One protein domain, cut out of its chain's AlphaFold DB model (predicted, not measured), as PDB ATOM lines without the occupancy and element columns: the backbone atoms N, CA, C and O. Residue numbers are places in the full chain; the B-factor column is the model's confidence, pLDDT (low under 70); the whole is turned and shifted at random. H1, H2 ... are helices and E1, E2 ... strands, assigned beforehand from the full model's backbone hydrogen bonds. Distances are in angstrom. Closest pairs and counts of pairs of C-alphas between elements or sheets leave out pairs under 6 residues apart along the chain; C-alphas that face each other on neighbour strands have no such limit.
ATOM      1  N   ALA A 106     -28.201  -3.195 -47.850       92.00
ATOM      2  CA  ALA A 106     -29.376  -3.643 -48.590       92.00
ATOM      3  C   ALA A 106     -29.435  -5.174 -48.646       92.00
ATOM      4  O   ALA A 106     -28.623  -5.812 -49.310       92.00
ATOM      5  N   ILE A 107     -30.420  -5.767 -47.970       94.19
ATOM      6  CA  ILE A 107     -30.649  -7.213 -47.960       94.19
ATOM      7  C   ILE A 107     -31.902  -7.549 -48.769       94.19
ATOM      8  O   ILE A 107     -32.967  -6.979 -48.538       94.19
ATOM      9  N   GLY A 108     -31.794  -8.489 -49.703       94.38
ATOM     10  CA  GLY A 108     -32.939  -9.057 -50.418       94.38
ATOM     11  C   GLY A 108     -33.491 -10.313 -49.747       94.38
ATOM     12  O   GLY A 108     -32.782 -11.020 -49.037       94.38
ATOM     13  N   THR A 109     -34.757 -10.629 -49.980       94.44
ATOM     14  CA  THR A 109     -35.325 -11.938 -49.643       94.44
ATOM     15  C   THR A 109     -36.439 -12.316 -50.611       94.44
ATOM     16  O   THR A 109     -37.258 -11.472 -50.980       94.44
ATOM     17  N   ASP A 110     -36.486 -13.584 -51.011       91.31
ATOM     18  CA  ASP A 110     -37.610 -14.196 -51.733       91.31
ATOM     19  C   ASP A 110     -38.557 -14.972 -50.796       91.31
ATOM     20  O   ASP A 110     -39.549 -15.562 -51.227       91.31
ATOM     21  N   ILE A 111     -38.274 -14.939 -49.492       90.62
ATOM     22  CA  ILE A 111     -39.089 -15.540 -48.439       90.62
ATOM     23  C   ILE A 111     -40.131 -14.511 -47.982       90.62
ATOM     24  O   ILE A 111     -39.809 -13.527 -47.315       90.62
ATOM     25  N   ILE A 112     -41.393 -14.747 -48.344       85.06
ATOM     26  CA  ILE A 112     -42.515 -13.831 -48.094       85.06
ATOM     27  C   ILE A 112     -43.364 -14.326 -46.919       85.06
ATOM     28  O   ILE A 112     -43.685 -15.511 -46.830       85.06
ATOM     29  N   GLY A 113     -43.791 -13.392 -46.063       80.75
ATOM     30  CA  GLY A 113     -44.740 -13.659 -44.976       80.75
ATOM     31  C   GLY A 113     -44.116 -14.242 -43.705       80.75
ATOM     32  O   GLY A 113     -44.847 -14.770 -42.873       80.75
ATOM     33  N   LEU A 114     -42.790 -14.156 -43.561       83.75
ATOM     34  CA  LEU A 114     -42.055 -14.547 -42.358       83.75
ATOM     35  C   LEU A 114     -41.187 -13.399 -41.851       83.75
ATOM     36  O   LEU A 114     -40.589 -12.672 -42.648       83.75
ATOM     37  N   ASP A 115     -41.070 -13.295 -40.528       84.62
ATOM     38  CA  ASP A 115     -40.104 -12.408 -39.895       84.62
ATOM     39  C   ASP A 115     -38.743 -13.100 -39.868       84.62
ATOM     40  O   ASP A 115     -38.578 -14.190 -39.323       84.62
ATOM     41  N   LEU A 116     -37.755 -12.472 -40.499       83.38
ATOM     42  CA  LEU A 116     -36.425 -13.061 -40.691       83.38
ATOM     43  C   LEU A 116     -35.333 -12.321 -39.923       83.38
ATOM     44  O   LEU A 116     -34.187 -12.759 -39.920       83.38
ATOM     45  N   LEU A 117     -35.673 -11.191 -39.304       83.44
ATOM     46  CA  LEU A 117     -34.729 -10.303 -38.638       83.44
ATOM     47  C   LEU A 117     -34.972 -10.321 -37.135       83.44
ATOM     48  O   LEU A 117     -36.120 -10.410 -36.699       83.44
ATOM     49  N   SER A 118     -33.895 -10.223 -36.355       76.50
ATOM     50  CA  SER A 118     -33.998 -10.292 -34.898       76.50
ATOM     51  C   SER A 118     -34.864  -9.145 -34.347       76.50
ATOM     52  O   SER A 118     -34.699  -7.995 -34.774       76.50
ATOM     53  N   PRO A 119     -35.781  -9.409 -33.395       64.00
ATOM     54  CA  PRO A 119     -36.653  -8.388 -32.813       64.00
ATOM     55  C   PRO A 119     -35.907  -7.400 -31.901       64.00
ATOM     56  O   PRO A 119     -36.406  -6.302 -31.666       64.00
ATOM     57  N   ASN A 120     -34.694  -7.731 -31.440       57.69
ATOM     58  CA  ASN A 120     -33.861  -6.886 -30.571       57.69
ATOM     59  C   ASN A 120     -33.184  -5.720 -31.313       57.69
ATOM     60  O   ASN A 120     -32.069  -5.324 -30.981       57.69
ATOM     61  N   ARG A 121     -33.869  -5.120 -32.293       56.16
ATOM     62  CA  ARG A 121     -33.472  -3.879 -32.972       56.16
ATOM     63  C   ARG A 121     -33.549  -2.676 -32.024       56.16
ATOM     64  O   ARG A 121     -34.250  -1.705 -32.292       56.16
ATOM     65  N   GLN A 122     -32.811  -2.695 -30.922       41.50
ATOM     66  CA  GLN A 122     -32.324  -1.456 -30.335       41.50
ATOM     67  C   GLN A 122     -31.130  -1.034 -31.179       41.50
ATOM     68  O   GLN A 122     -29.980  -1.321 -30.868       41.50
ATOM     69  N   ILE A 123     -31.434  -0.407 -32.315       47.38
ATOM     70  CA  ILE A 123     -30.445   0.328 -33.089       47.38
ATOM     71  C   ILE A 123     -29.970   1.446 -32.160       47.38
ATOM     72  O   ILE A 123     -30.687   2.421 -31.947       47.38
ATOM     73  N   ALA A 124     -28.809   1.267 -31.530       38.81
ATOM     74  CA  ALA A 124     -28.156   2.339 -30.800       38.81
ATOM     75  C   ALA A 124     -27.892   3.470 -31.806       38.81
ATOM     76  O   ALA A 124     -27.122   3.307 -32.751       38.81
ATOM     77  N   GLU A 125     -28.593   4.589 -31.625       39.88
ATOM     78  CA  GLU A 125     -28.779   5.678 -32.596       39.88
ATOM     79  C   GLU A 125     -27.501   6.434 -33.022       39.88
ATOM     80  O   GLU A 125     -27.616   7.472 -33.666       39.88
ATOM     81  N   SER A 126     -26.283   5.978 -32.705       40.78
ATOM     82  CA  SER A 126     -25.076   6.766 -32.998       40.78
ATOM     83  C   SER A 126     -24.117   6.212 -34.053       40.78
ATOM     84  O   SER A 126     -23.366   7.019 -34.591       40.78
ATOM     85  N   TYR A 127     -24.145   4.921 -34.422       43.94
ATOM     86  CA  TYR A 127     -23.164   4.372 -35.393       43.94
ATOM     87  C   TYR A 127     -23.643   3.207 -36.276       43.94
ATOM     88  O   TYR A 127     -22.854   2.682 -37.059       43.94
ATOM     89  N   ALA A 128     -24.902   2.776 -36.174       54.44
ATOM     90  CA  ALA A 128     -25.370   1.625 -36.942       54.44
ATOM     91  C   ALA A 128     -25.734   2.023 -38.389       54.44
ATOM     92  O   ALA A 128     -26.521   2.959 -38.576       54.44
ATOM     93  N   PRO A 129     -25.218   1.325 -39.417       59.47
ATOM     94  CA  PRO A 129     -25.620   1.559 -40.799       59.47
ATOM     95  C   PRO A 129     -27.127   1.333 -40.964       59.47
ATOM     96  O   PRO A 129     -27.733   0.464 -40.332       59.47
ATOM     97  N   THR A 130     -27.758   2.119 -41.838       76.19
ATOM     98  CA  THR A 130     -29.179   1.920 -42.150       76.19
ATOM     99  C   THR A 130     -29.340   0.568 -42.846       76.19
ATOM    100  O   THR A 130     -28.698   0.319 -43.861       76.19
ATOM    101  N   VAL A 131     -30.196  -0.310 -42.323       82.00
ATOM    102  CA  VAL A 131     -30.481  -1.618 -42.933       82.00
ATOM    103  C   VAL A 131     -31.819  -1.563 -43.658       82.00
ATOM    104  O   VAL A 131     -32.846  -1.240 -43.060       82.00
ATOM    105  N   THR A 132     -31.832  -1.945 -44.933       87.06
ATOM    106  CA  THR A 132     -33.059  -2.095 -45.726       87.06
ATOM    107  C   THR A 132     -33.271  -3.557 -46.096       87.06
ATOM    108  O   THR A 132     -32.365  -4.208 -46.607       87.06
ATOM    109  N   LEU A 133     -34.474  -4.075 -45.833       88.88
ATOM    110  CA  LEU A 133     -34.890  -5.405 -46.273       88.88
ATOM    111  C   LEU A 133     -35.866  -5.257 -47.440       88.88
ATOM    112  O   LEU A 133     -36.894  -4.592 -47.306       88.88
ATOM    113  N   ARG A 134     -35.553  -5.882 -48.572       92.38
ATOM    114  CA  ARG A 134     -36.369  -5.863 -49.789       92.38
ATOM    115  C   ARG A 134     -36.942  -7.243 -50.054       92.38
ATOM    116  O   ARG A 134     -36.195  -8.208 -50.182       92.38
ATOM    117  N   GLN A 135     -38.262  -7.325 -50.147       92.38
ATOM    118  CA  GLN A 135     -38.957  -8.558 -50.503       92.38
ATOM    119  C   GLN A 135     -39.153  -8.627 -52.017       92.38
ATOM    120  O   GLN A 135     -39.574  -7.653 -52.639       92.38
ATOM    121  N   TYR A 136     -38.859  -9.787 -52.593       93.00
ATOM    122  CA  TYR A 136     -38.981 -10.060 -54.018       93.00
ATOM    123  C   TYR A 136     -40.005 -11.170 -54.251       93.00
ATOM    124  O   TYR A 136     -39.928 -12.235 -53.648       93.00
ATOM    125  N   GLU A 137     -40.934 -10.957 -55.185       89.69
ATOM    126  CA  GLU A 137     -41.888 -11.997 -55.604       89.69
ATOM    127  C   GLU A 137     -41.220 -13.134 -56.389       89.69
ATOM    128  O   GLU A 137     -41.721 -14.265 -56.428       89.69
ATOM    129  N   HIS A 138     -40.095 -12.823 -57.036       89.62
ATOM    130  CA  HIS A 138     -39.348 -13.729 -57.892       89.62
ATOM    131  C   HIS A 138     -37.860 -13.712 -57.547       89.62
ATOM    132  O   HIS A 138     -37.185 -12.687 -57.675       89.62
ATOM    133  N   ARG A 139     -37.320 -14.890 -57.217       89.25
ATOM    134  CA  ARG A 139     -35.896 -15.089 -56.919       89.25
ATOM    135  C   ARG A 139     -34.970 -14.583 -58.023       89.25
ATOM    136  O   ARG A 139     -33.919 -14.030 -57.733       89.25
ATOM    137  N   SER A 140     -35.353 -14.735 -59.291       91.50
ATOM    138  CA  SER A 140     -34.544 -14.276 -60.427       91.50
ATOM    139  C   SER A 140     -34.249 -12.776 -60.377       91.50
ATOM    140  O   SER A 140     -33.138 -12.373 -60.706       91.50
ATOM    141  N   GLN A 141     -35.214 -11.967 -59.931       94.56
ATOM    142  CA  GLN A 141     -35.044 -10.523 -59.781       94.56
ATOM    143  C   GLN A 141     -34.123 -10.198 -58.602       94.56
ATOM    144  O   GLN A 141     -33.195  -9.414 -58.754       94.56
ATOM    145  N   MET A 142     -34.313 -10.866 -57.460       94.62
ATOM    146  CA  MET A 142     -33.414 -10.729 -56.308       94.62
ATOM    147  C   MET A 142     -31.966 -11.075 -56.678       94.62
ATOM    148  O   MET A 142     -31.043 -10.345 -56.338       94.62
ATOM    149  N   MET A 143     -31.759 -12.170 -57.417       92.44
ATOM    150  CA  MET A 143     -30.427 -12.584 -57.861       92.44
ATOM    151  C   MET A 143     -29.816 -11.607 -58.871       92.44
ATOM    152  O   MET A 143     -28.596 -11.462 -58.899       92.44
ATOM    153  N   GLN A 144     -30.631 -10.957 -59.706       92.50
ATOM    154  CA  GLN A 144     -30.165  -9.909 -60.613       92.50
ATOM    155  C   GLN A 144     -29.677  -8.687 -59.828       92.50
ATOM    156  O   GLN A 144     -28.558  -8.243 -60.067       92.50
ATOM    157  N   ASP A 145     -30.473  -8.206 -58.872       94.50
ATOM    158  CA  ASP A 145     -30.126  -7.055 -58.032       94.50
ATOM    159  C   ASP A 145     -28.904  -7.345 -57.147       94.50
ATOM    160  O   ASP A 145     -28.043  -6.488 -56.949       94.50
ATOM    161  N   PHE A 146     -28.776  -8.576 -56.649       92.81
ATOM    162  CA  PHE A 146     -27.579  -8.995 -55.931       92.81
ATOM    163  C   PHE A 146     -26.346  -8.959 -56.835       92.81
ATOM    164  O   PHE A 146     -25.386  -8.279 -56.506       92.81
ATOM    165  N   ARG A 147     -26.397  -9.583 -58.020       90.06
ATOM    166  CA  ARG A 147     -25.266  -9.596 -58.969       90.06
ATOM    167  C   ARG A 147     -24.867  -8.215 -59.479       90.06
ATOM    168  O   ARG A 147     -23.714  -8.035 -59.844       90.06
ATOM    169  N   SER A 148     -25.797  -7.264 -59.546       89.81
ATOM    170  CA  SER A 148     -25.495  -5.889 -59.947       89.81
ATOM    171  C   SER A 148     -24.916  -5.033 -58.813       89.81
ATOM    172  O   SER A 148     -24.789  -3.825 -58.992       89.81
ATOM    173  N   GLY A 149     -24.650  -5.612 -57.634       88.50
ATOM    174  CA  GLY A 149     -24.171  -4.886 -56.453       88.50
ATOM    175  C   GLY A 149     -25.226  -3.983 -55.808       88.50
ATOM    176  O   GLY A 149     -24.895  -3.125 -54.995       88.50
ATOM    177  N   PHE A 150     -26.501  -4.144 -56.174       91.62
ATOM    178  CA  PHE A 150     -27.592  -3.363 -55.596       91.62
ATOM    179  C   PHE A 150     -28.019  -3.899 -54.223       91.62
ATOM    180  O   PHE A 150     -28.496  -3.143 -53.375       91.62
ATOM    181  N   LEU A 151     -27.840  -5.204 -54.004       92.88
ATOM    182  CA  LEU A 151     -27.958  -5.841 -52.698       92.88
ATOM    183  C   LEU A 151     -26.567  -6.215 -52.183       92.88
ATOM    184  O   LEU A 151     -25.752  -6.753 -52.926       92.88
ATOM    185  N   ASP A 152     -26.338  -6.003 -50.892       92.56
ATOM    186  CA  ASP A 152     -25.136  -6.451 -50.183       92.56
ATOM    187  C   ASP A 152     -25.218  -7.939 -49.810       92.56
ATOM    188  O   ASP A 152     -24.202  -8.626 -49.690       92.56
ATOM    189  N   GLY A 153     -26.441  -8.447 -49.653       93.69
ATOM    190  CA  GLY A 153     -26.717  -9.853 -49.406       93.69
ATOM    191  C   GLY A 153     -28.181 -10.210 -49.613       93.69
ATOM    192  O   GLY A 153     -29.027  -9.353 -49.872       93.69
ATOM    193  N   TYR A 154     -28.499 -11.492 -49.504       94.06
ATOM    194  CA  TYR A 154     -29.861 -11.983 -49.604       94.06
ATOM    195  C   TYR A 154     -30.115 -13.216 -48.735       94.06
ATOM    196  O   TYR A 154     -29.205 -13.986 -48.431       94.06
ATOM    197  N   LEU A 155     -31.380 -13.408 -48.364       94.12
ATOM    198  CA  LEU A 155     -31.902 -14.598 -47.699       94.12
ATOM    199  C   LEU A 155     -32.703 -15.438 -48.694       94.12
ATOM    200  O   LEU A 155     -33.525 -14.902 -49.434       94.12
ATOM    201  N   SER A 156     -32.478 -16.751 -48.703       93.19
ATOM    202  CA  SER A 156     -33.265 -17.698 -49.498       93.19
ATOM    203  C   SER A 156     -33.237 -19.100 -48.882       93.19
ATOM    204  O   SER A 156     -32.371 -19.418 -48.067       93.19
ATOM    205  N   PHE A 157     -34.178 -19.958 -49.275       91.31
ATOM    206  CA  PHE A 157     -34.170 -21.386 -48.924       91.31
ATOM    207  C   PHE A 157     -33.243 -22.223 -49.808       91.31
ATOM    208  O   PHE A 157     -32.885 -23.355 -49.468       91.31
ATOM    209  N   GLU A 158     -32.870 -21.678 -50.960       86.56
ATOM    210  CA  GLU A 158     -32.080 -22.368 -51.958       86.56
ATOM    211  C   GLU A 158     -30.619 -21.916 -51.920       86.56
ATOM    212  O   GLU A 158     -30.307 -20.722 -51.911       86.56
ATOM    213  N   CYS A 159     -29.710 -22.890 -51.963       73.62
ATOM    214  CA  CYS A 159     -28.278 -22.616 -51.961       73.62
ATOM    215  C   CYS A 159     -27.878 -21.885 -53.257       73.62
ATOM    216  O   CYS A 159     -28.393 -22.234 -54.329       73.62
ATOM    217  N   PRO A 160     -26.980 -20.883 -53.212       72.00
ATOM    218  CA  PRO A 160     -26.330 -20.410 -54.428       72.00
ATOM    219  C   PRO A 160     -25.628 -21.577 -55.139       72.00
ATOM    220  O   PRO A 160     -24.961 -22.401 -54.512       72.00
ATOM    221  N   GLY A 161     -25.795 -21.670 -56.458       62.75
ATOM    222  CA  GLY A 161     -25.062 -22.644 -57.266       62.75
ATOM    223  C   GLY A 161     -23.599 -22.223 -57.409       62.75
ATOM    224  O   GLY A 161     -23.371 -21.111 -57.863       62.75
ATOM    225  N   ALA A 162     -22.668 -23.121 -57.058       55.41
ATOM    226  CA  ALA A 162     -21.202 -22.966 -57.038       55.41
ATOM    227  C   ALA A 162     -20.671 -21.727 -56.278       55.41
ATOM    228  O   ALA A 162     -21.123 -20.602 -56.465       55.41
ATOM    229  N   SER A 163     -19.670 -21.928 -55.416       58.25
ATOM    230  CA  SER A 163     -19.006 -20.840 -54.687       58.25
ATOM    231  C   SER A 163     -18.460 -19.810 -55.675       58.25
ATOM    232  O   SER A 163     -17.518 -20.096 -56.412       58.25
ATOM    233  N   THR A 164     -19.073 -18.632 -55.721       64.31
ATOM    234  CA  THR A 164     -18.521 -17.502 -56.465       64.31
ATOM    235  C   THR A 164     -17.465 -16.854 -55.577       64.31
ATOM    236  O   THR A 164     -17.719 -16.634 -54.388       64.31
ATOM    237  N   GLU A 165     -16.278 -16.589 -56.123       68.50
ATOM    238  CA  GLU A 165     -15.253 -15.822 -55.413       68.50
ATOM    239  C   GLU A 165     -15.859 -14.502 -54.906       68.50
ATOM    240  O   GLU A 165     -16.670 -13.871 -55.581       68.50
ATOM    241  N   GLY A 166     -15.539 -14.128 -53.665       78.56
ATOM    242  CA  GLY A 166     -16.054 -12.900 -53.051       78.56
ATOM    243  C   GLY A 166     -17.424 -12.996 -52.363       78.56
ATOM    244  O   GLY A 166     -17.861 -11.992 -51.803       78.56
ATOM    245  N   ILE A 167     -18.077 -14.166 -52.321       87.00
ATOM    246  CA  ILE A 167     -19.333 -14.377 -51.574       87.00
ATOM    247  C   ILE A 167     -19.097 -15.250 -50.336       87.00
ATOM    248  O   ILE A 167     -18.444 -16.291 -50.412       87.00
ATOM    249  N   CYS A 168     -19.669 -14.854 -49.200       87.25
ATOM    250  CA  CYS A 168     -19.796 -15.682 -48.005       87.25
ATOM    251  C   CYS A 168     -21.240 -16.181 -47.848       87.25
ATOM    252  O   CYS A 168     -22.200 -15.494 -48.200       87.25
ATOM    253  N   THR A 169     -21.399 -17.398 -47.326       90.31
ATOM    254  CA  THR A 169     -22.715 -17.996 -47.081       90.31
ATOM    255  C   THR A 169     -22.818 -18.510 -45.659       90.31
ATOM    256  O   THR A 169     -21.981 -19.303 -45.227       90.31
ATOM    257  N   LEU A 170     -23.877 -18.118 -44.962       91.25
ATOM    258  CA  LEU A 170     -24.250 -18.615 -43.645       91.25
ATOM    259  C   LEU A 170     -25.539 -19.422 -43.772       91.25
ATOM    260  O   LEU A 170     -26.444 -19.048 -44.518       91.25
ATOM    261  N   GLN A 171     -25.635 -20.524 -43.038       91.88
ATOM    262  CA  GLN A 171     -26.832 -21.359 -43.009       91.88
ATOM    263  C   GLN A 171     -27.293 -21.522 -41.570       91.88
ATOM    264  O   GLN A 171     -26.478 -21.784 -40.684       91.88
ATOM    265  N   HIS A 172     -28.593 -21.387 -41.338       92.12
ATOM    266  CA  HIS A 172     -29.164 -21.600 -40.017       92.12
ATOM    267  C   HIS A 172     -30.600 -22.114 -40.110       92.12
ATOM    268  O   HIS A 172     -31.312 -21.876 -41.082       92.12
ATOM    269  N   MET A 173     -31.033 -22.839 -39.082       90.81
ATOM    270  CA  MET A 173     -32.420 -23.275 -38.942       90.81
ATOM    271  C   MET A 173     -33.317 -22.054 -38.705       90.81
ATOM    272  O   MET A 173     -33.027 -21.252 -37.818       90.81
ATOM    273  N   LEU A 174     -34.408 -21.911 -39.458       90.06
ATOM    274  CA  LEU A 174     -35.364 -20.830 -39.217       90.06
ATOM    275  C   LEU A 174     -36.042 -20.976 -37.845       90.06
ATOM    276  O   LEU A 174     -36.288 -22.108 -37.416       90.06
ATOM    277  N   PHE A 387     -28.266 -17.298 -45.803       94.12
ATOM    278  CA  PHE A 387     -27.851 -15.925 -46.026       94.12
ATOM    279  C   PHE A 387     -26.597 -15.931 -46.891       94.12
ATOM    280  O   PHE A 387     -25.613 -16.571 -46.532       94.12
ATOM    281  N   SER A 388     -26.633 -15.252 -48.031       93.62
ATOM    282  CA  SER A 388     -25.474 -15.093 -48.914       93.62
ATOM    283  C   SER A 388     -25.166 -13.612 -49.059       93.62
ATOM    284  O   SER A 388     -26.079 -12.837 -49.323       93.62
ATOM    285  N   ALA A 389     -23.912 -13.212 -48.898       92.69
ATOM    286  CA  ALA A 389     -23.509 -11.813 -48.987       92.69
ATOM    287  C   ALA A 389     -22.126 -11.663 -49.607       92.69
ATOM    288  O   ALA A 389     -21.331 -12.603 -49.620       92.69
ATOM    289  N   TYR A 390     -21.829 -10.469 -50.110       89.69
ATOM    290  CA  TYR A 390     -20.464 -10.130 -50.489       89.69
ATOM    291  C   TYR A 390     -19.556 -10.119 -49.254       89.69
ATOM    292  O   TYR A 390     -19.971  -9.683 -48.182       89.69
ATOM    293  N   LYS A 391     -18.290 -10.532 -49.406       85.44
ATOM    294  CA  LYS A 391     -17.272 -10.482 -48.335       85.44
ATOM    295  C   LYS A 391     -17.041  -9.067 -47.780       85.44
ATOM    296  O   LYS A 391     -16.447  -8.920 -46.717       85.44
ATOM    297  N   SER A 392     -17.484  -8.027 -48.488       85.56
ATOM    298  CA  SER A 392     -17.493  -6.646 -47.994       85.56
ATOM    299  C   SER A 392     -18.467  -6.434 -46.834       85.56
ATOM    300  O   SER A 392     -18.254  -5.526 -46.040       85.56
ATOM    301  N   LEU A 393     -19.505  -7.261 -46.689       88.38
ATOM    302  CA  LEU A 393     -20.418  -7.221 -45.553       88.38
ATOM    303  C   LEU A 393     -19.902  -8.142 -44.435       88.38
ATOM    304  O   LEU A 393     -19.790  -9.355 -44.614       88.38
ATOM    305  N   ARG A 394     -19.587  -7.565 -43.272       85.62
ATOM    306  CA  ARG A 394     -18.986  -8.267 -42.125       85.62
ATOM    307  C   ARG A 394     -19.911  -8.280 -40.909       85.62
ATOM    308  O   ARG A 394     -20.905  -7.559 -40.874       85.62
ATOM    309  N   ASN A 395     -19.573  -9.127 -39.933       83.31
ATOM    310  CA  ASN A 395     -20.275  -9.291 -38.653       83.31
ATOM    311  C   ASN A 395     -21.775  -9.602 -38.762       83.31
ATOM    312  O   ASN A 395     -22.562  -9.289 -37.872       83.31
ATOM    313  N   VAL A 396     -22.174 -10.265 -39.847       88.25
ATOM    314  CA  VAL A 396     -23.521 -10.820 -39.970       88.25
ATOM    315  C   VAL A 396     -23.567 -12.174 -39.281       88.25
ATOM    316  O   VAL A 396     -22.711 -13.026 -39.520       88.25
ATOM    317  N   ARG A 397     -24.585 -12.395 -38.451       90.81
ATOM    318  CA  ARG A 397     -24.795 -13.668 -37.756       90.81
ATOM    319  C   ARG A 397     -26.277 -13.991 -37.640       90.81
ATOM    320  O   ARG A 397     -27.129 -13.139 -37.868       90.81
ATOM    321  N   PHE A 398     -26.583 -15.226 -37.270       91.12
ATOM    322  CA  PHE A 398     -27.906 -15.574 -36.764       91.12
ATOM    323  C   PHE A 398     -27.877 -15.516 -35.237       91.12
ATOM    324  O   PHE A 398     -26.885 -15.917 -34.626       91.12
ATOM    325  N   ASP A 399     -28.943 -15.010 -34.622       88.12
ATOM    326  CA  ASP A 399     -29.098 -15.065 -33.172       88.12
ATOM    327  C   ASP A 399     -29.412 -16.494 -32.692       88.12
ATOM    328  O   ASP A 399     -29.586 -17.433 -33.475       88.12
ATOM    329  N   ASN A 400     -29.481 -16.676 -31.372       83.50
ATOM    330  CA  ASN A 400     -29.724 -17.992 -30.785       83.50
ATOM    331  C   ASN A 400     -31.070 -18.603 -31.201       83.50
ATOM    332  O   ASN A 400     -31.173 -19.831 -31.254       83.50
ATOM    333  N   ASP A 401     -32.077 -17.779 -31.491       83.25
ATOM    334  CA  ASP A 401     -33.405 -18.229 -31.908       83.25
ATOM    335  C   ASP A 401     -33.464 -18.511 -33.423       83.25
ATOM    336  O   ASP A 401     -34.284 -19.314 -33.863       83.25
ATOM    337  N   GLY A 402     -32.515 -17.983 -34.197       86.06
ATOM    338  CA  GLY A 402     -32.328 -18.249 -35.622       86.06
ATOM    339  C   GLY A 402     -32.770 -17.114 -36.538       86.06
ATOM    340  O   GLY A 402     -32.913 -17.333 -37.741       86.06
ATOM    341  N   PHE A 403     -32.975 -15.913 -35.996       90.31
ATOM    342  CA  PHE A 403     -33.198 -14.713 -36.795       90.31
ATOM    343  C   PHE A 403     -31.869 -14.115 -37.260       90.31
ATOM    344  O   PHE A 403     -30.858 -14.224 -36.569       90.31
ATOM    345  N   LEU A 404     -31.861 -13.454 -38.418       90.06
ATOM    346  CA  LEU A 404     -30.689 -12.727 -38.894       90.06
ATOM    347  C   LEU A 404     -30.460 -11.491 -38.009       90.06
ATOM    348  O   LEU A 404     -31.320 -10.608 -37.908       90.06
ATOM    349  N   ASP A 405     -29.291 -11.436 -37.381       88.25
ATOM    350  CA  ASP A 405     -28.807 -10.323 -36.577       88.25
ATOM    351  C   ASP A 405     -27.814  -9.494 -37.401       88.25
ATOM    352  O   ASP A 405     -26.770  -9.974 -37.851       88.25
ATOM    353  N   LEU A 406     -28.188  -8.233 -37.612       84.94
ATOM    354  CA  LEU A 406     -27.420  -7.231 -38.351       84.94
ATOM    355  C   LEU A 406     -27.023  -6.050 -37.453       84.94
ATOM    356  O   LEU A 406     -26.618  -5.011 -37.964       84.94
ATOM    357  N   SER A 407     -27.172  -6.173 -36.129       80.38
ATOM    358  CA  SER A 407     -26.899  -5.084 -35.177       80.38
ATOM    359  C   SER A 407     -25.431  -4.652 -35.161       80.38
ATOM    360  O   SER A 407     -25.142  -3.467 -35.015       80.38
ATOM    361  N   GLU A 408     -24.519  -5.603 -35.358       81.81
ATOM    362  CA  GLU A 408     -23.069  -5.389 -35.425       81.81
ATOM    363  C   GLU A 408     -22.537  -5.412 -36.866       81.81
ATOM    364  O   GLU A 408     -21.325  -5.343 -37.072       81.81
ATOM    365  N   ALA A 409     -23.419  -5.524 -37.867       85.25
ATOM    366  CA  ALA A 409     -23.011  -5.648 -39.258       85.25
ATOM    367  C   ALA A 409     -22.509  -4.313 -39.819       85.25
ATOM    368  O   ALA A 409     -23.090  -3.255 -39.569       85.25
ATOM    369  N   PHE A 410     -21.458  -4.366 -40.634       83.38
ATOM    370  CA  PHE A 410     -20.901  -3.189 -41.298       83.38
ATOM    371  C   PHE A 410     -20.334  -3.525 -42.673       83.38
ATOM    372  O   PHE A 410     -20.010  -4.678 -42.975       83.38
ATOM    373  N   LYS A 411     -20.215  -2.492 -43.510       86.12
ATOM    374  CA  LYS A 411     -19.628  -2.586 -44.844       86.12
ATOM    375  C   LYS A 411     -18.168  -2.175 -44.800       86.12
ATOM    376  O   LYS A 411     -17.811  -1.156 -44.216       86.12
ATOM    377  N   VAL A 412     -17.339  -2.975 -45.443       83.00
ATOM    378  CA  VAL A 412     -15.917  -2.736 -45.625       83.00
ATOM    379  C   VAL A 412     -15.695  -2.215 -47.036       83.00
ATOM    380  O   VAL A 412     -16.149  -2.821 -48.011       83.00
ATOM    381  N   VAL A 413     -14.977  -1.102 -47.147       80.75
ATOM    382  CA  VAL A 413     -14.445  -0.624 -48.420       80.75
ATOM    383  C   VAL A 413     -13.254  -1.509 -48.749       80.75
ATOM    384  O   VAL A 413     -12.161  -1.322 -48.215       80.75
ATOM    385  N   MET A 414     -13.490  -2.511 -49.592       67.94
ATOM    386  CA  MET A 414     -12.400  -3.328 -50.109       67.94
ATOM    387  C   MET A 414     -11.499  -2.422 -50.954       67.94
ATOM    388  O   MET A 414     -12.003  -1.755 -51.864       67.94
TER     389      MET A 414
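Overview. This is residues 106 to 174 and 387 to 414 of the 423 residues of an uncharacterized protein of candidate division Zixibacteria bacterium (UniProt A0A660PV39). With little regular structure, this is a twisted five-stranded sheet with helix H1 over one face and long loops, residues 110 to 130 and 391 to 409, on the other side. The 97 printed residues run E1, E2, H1, E3, E4, E5, E6; the sheet is mixed, order E2, E1, E3, E5, E4, and the class is mixed, with 37 residues in named elements. It is compact, radius of gyration of the C-alphas 13.0 A, spanning 35 by 33 by 21 A.

Along the chain. Find C-alpha 106 at (-29.376, -3.643, -48.590), where E1, residues 106 to 109, begins. Next come E2, 131 to 135, H1, 139 to 147, E3, 153 to 156, and E4, 167 to 173, 20.2 A long. After E5, 387 to 390, E6, 410 to 413, ends at (-14.445, -0.624, -48.420).

Arrangement. Look at E1: parallel E2 and E3 are its neighbours, with N 107 and O 132, and N 155 and O 108, each 2.8 A apart. E5 is antiparallel to E3, N 154 to O 388 2.8 A, and to E4, N 168 to O 389 2.8 A. H1 is on the sheet, along the strands, over E1 and E3 at a height of 8.9 A; the closest C-alphas of H1 and E1, Met 142 and Gly 108, are 6.1 A apart. In H1 every O i to N i+4 pair is within hydrogen-bond range. E2, H1, E3 form a split strand-helix-strand unit, two parallel strands with E1 between them, its crossover right-handed. E6 pairs with no named strand.

Size, cuts and confidence. Residues 175 to 386 are cut out; C-alphas 174 and 387 are 11.3 A apart. The links E1 to E2 and E5 to E6 are long. The pLDDT is under 70 at residues 119 to 129, 161 to 165 and 414.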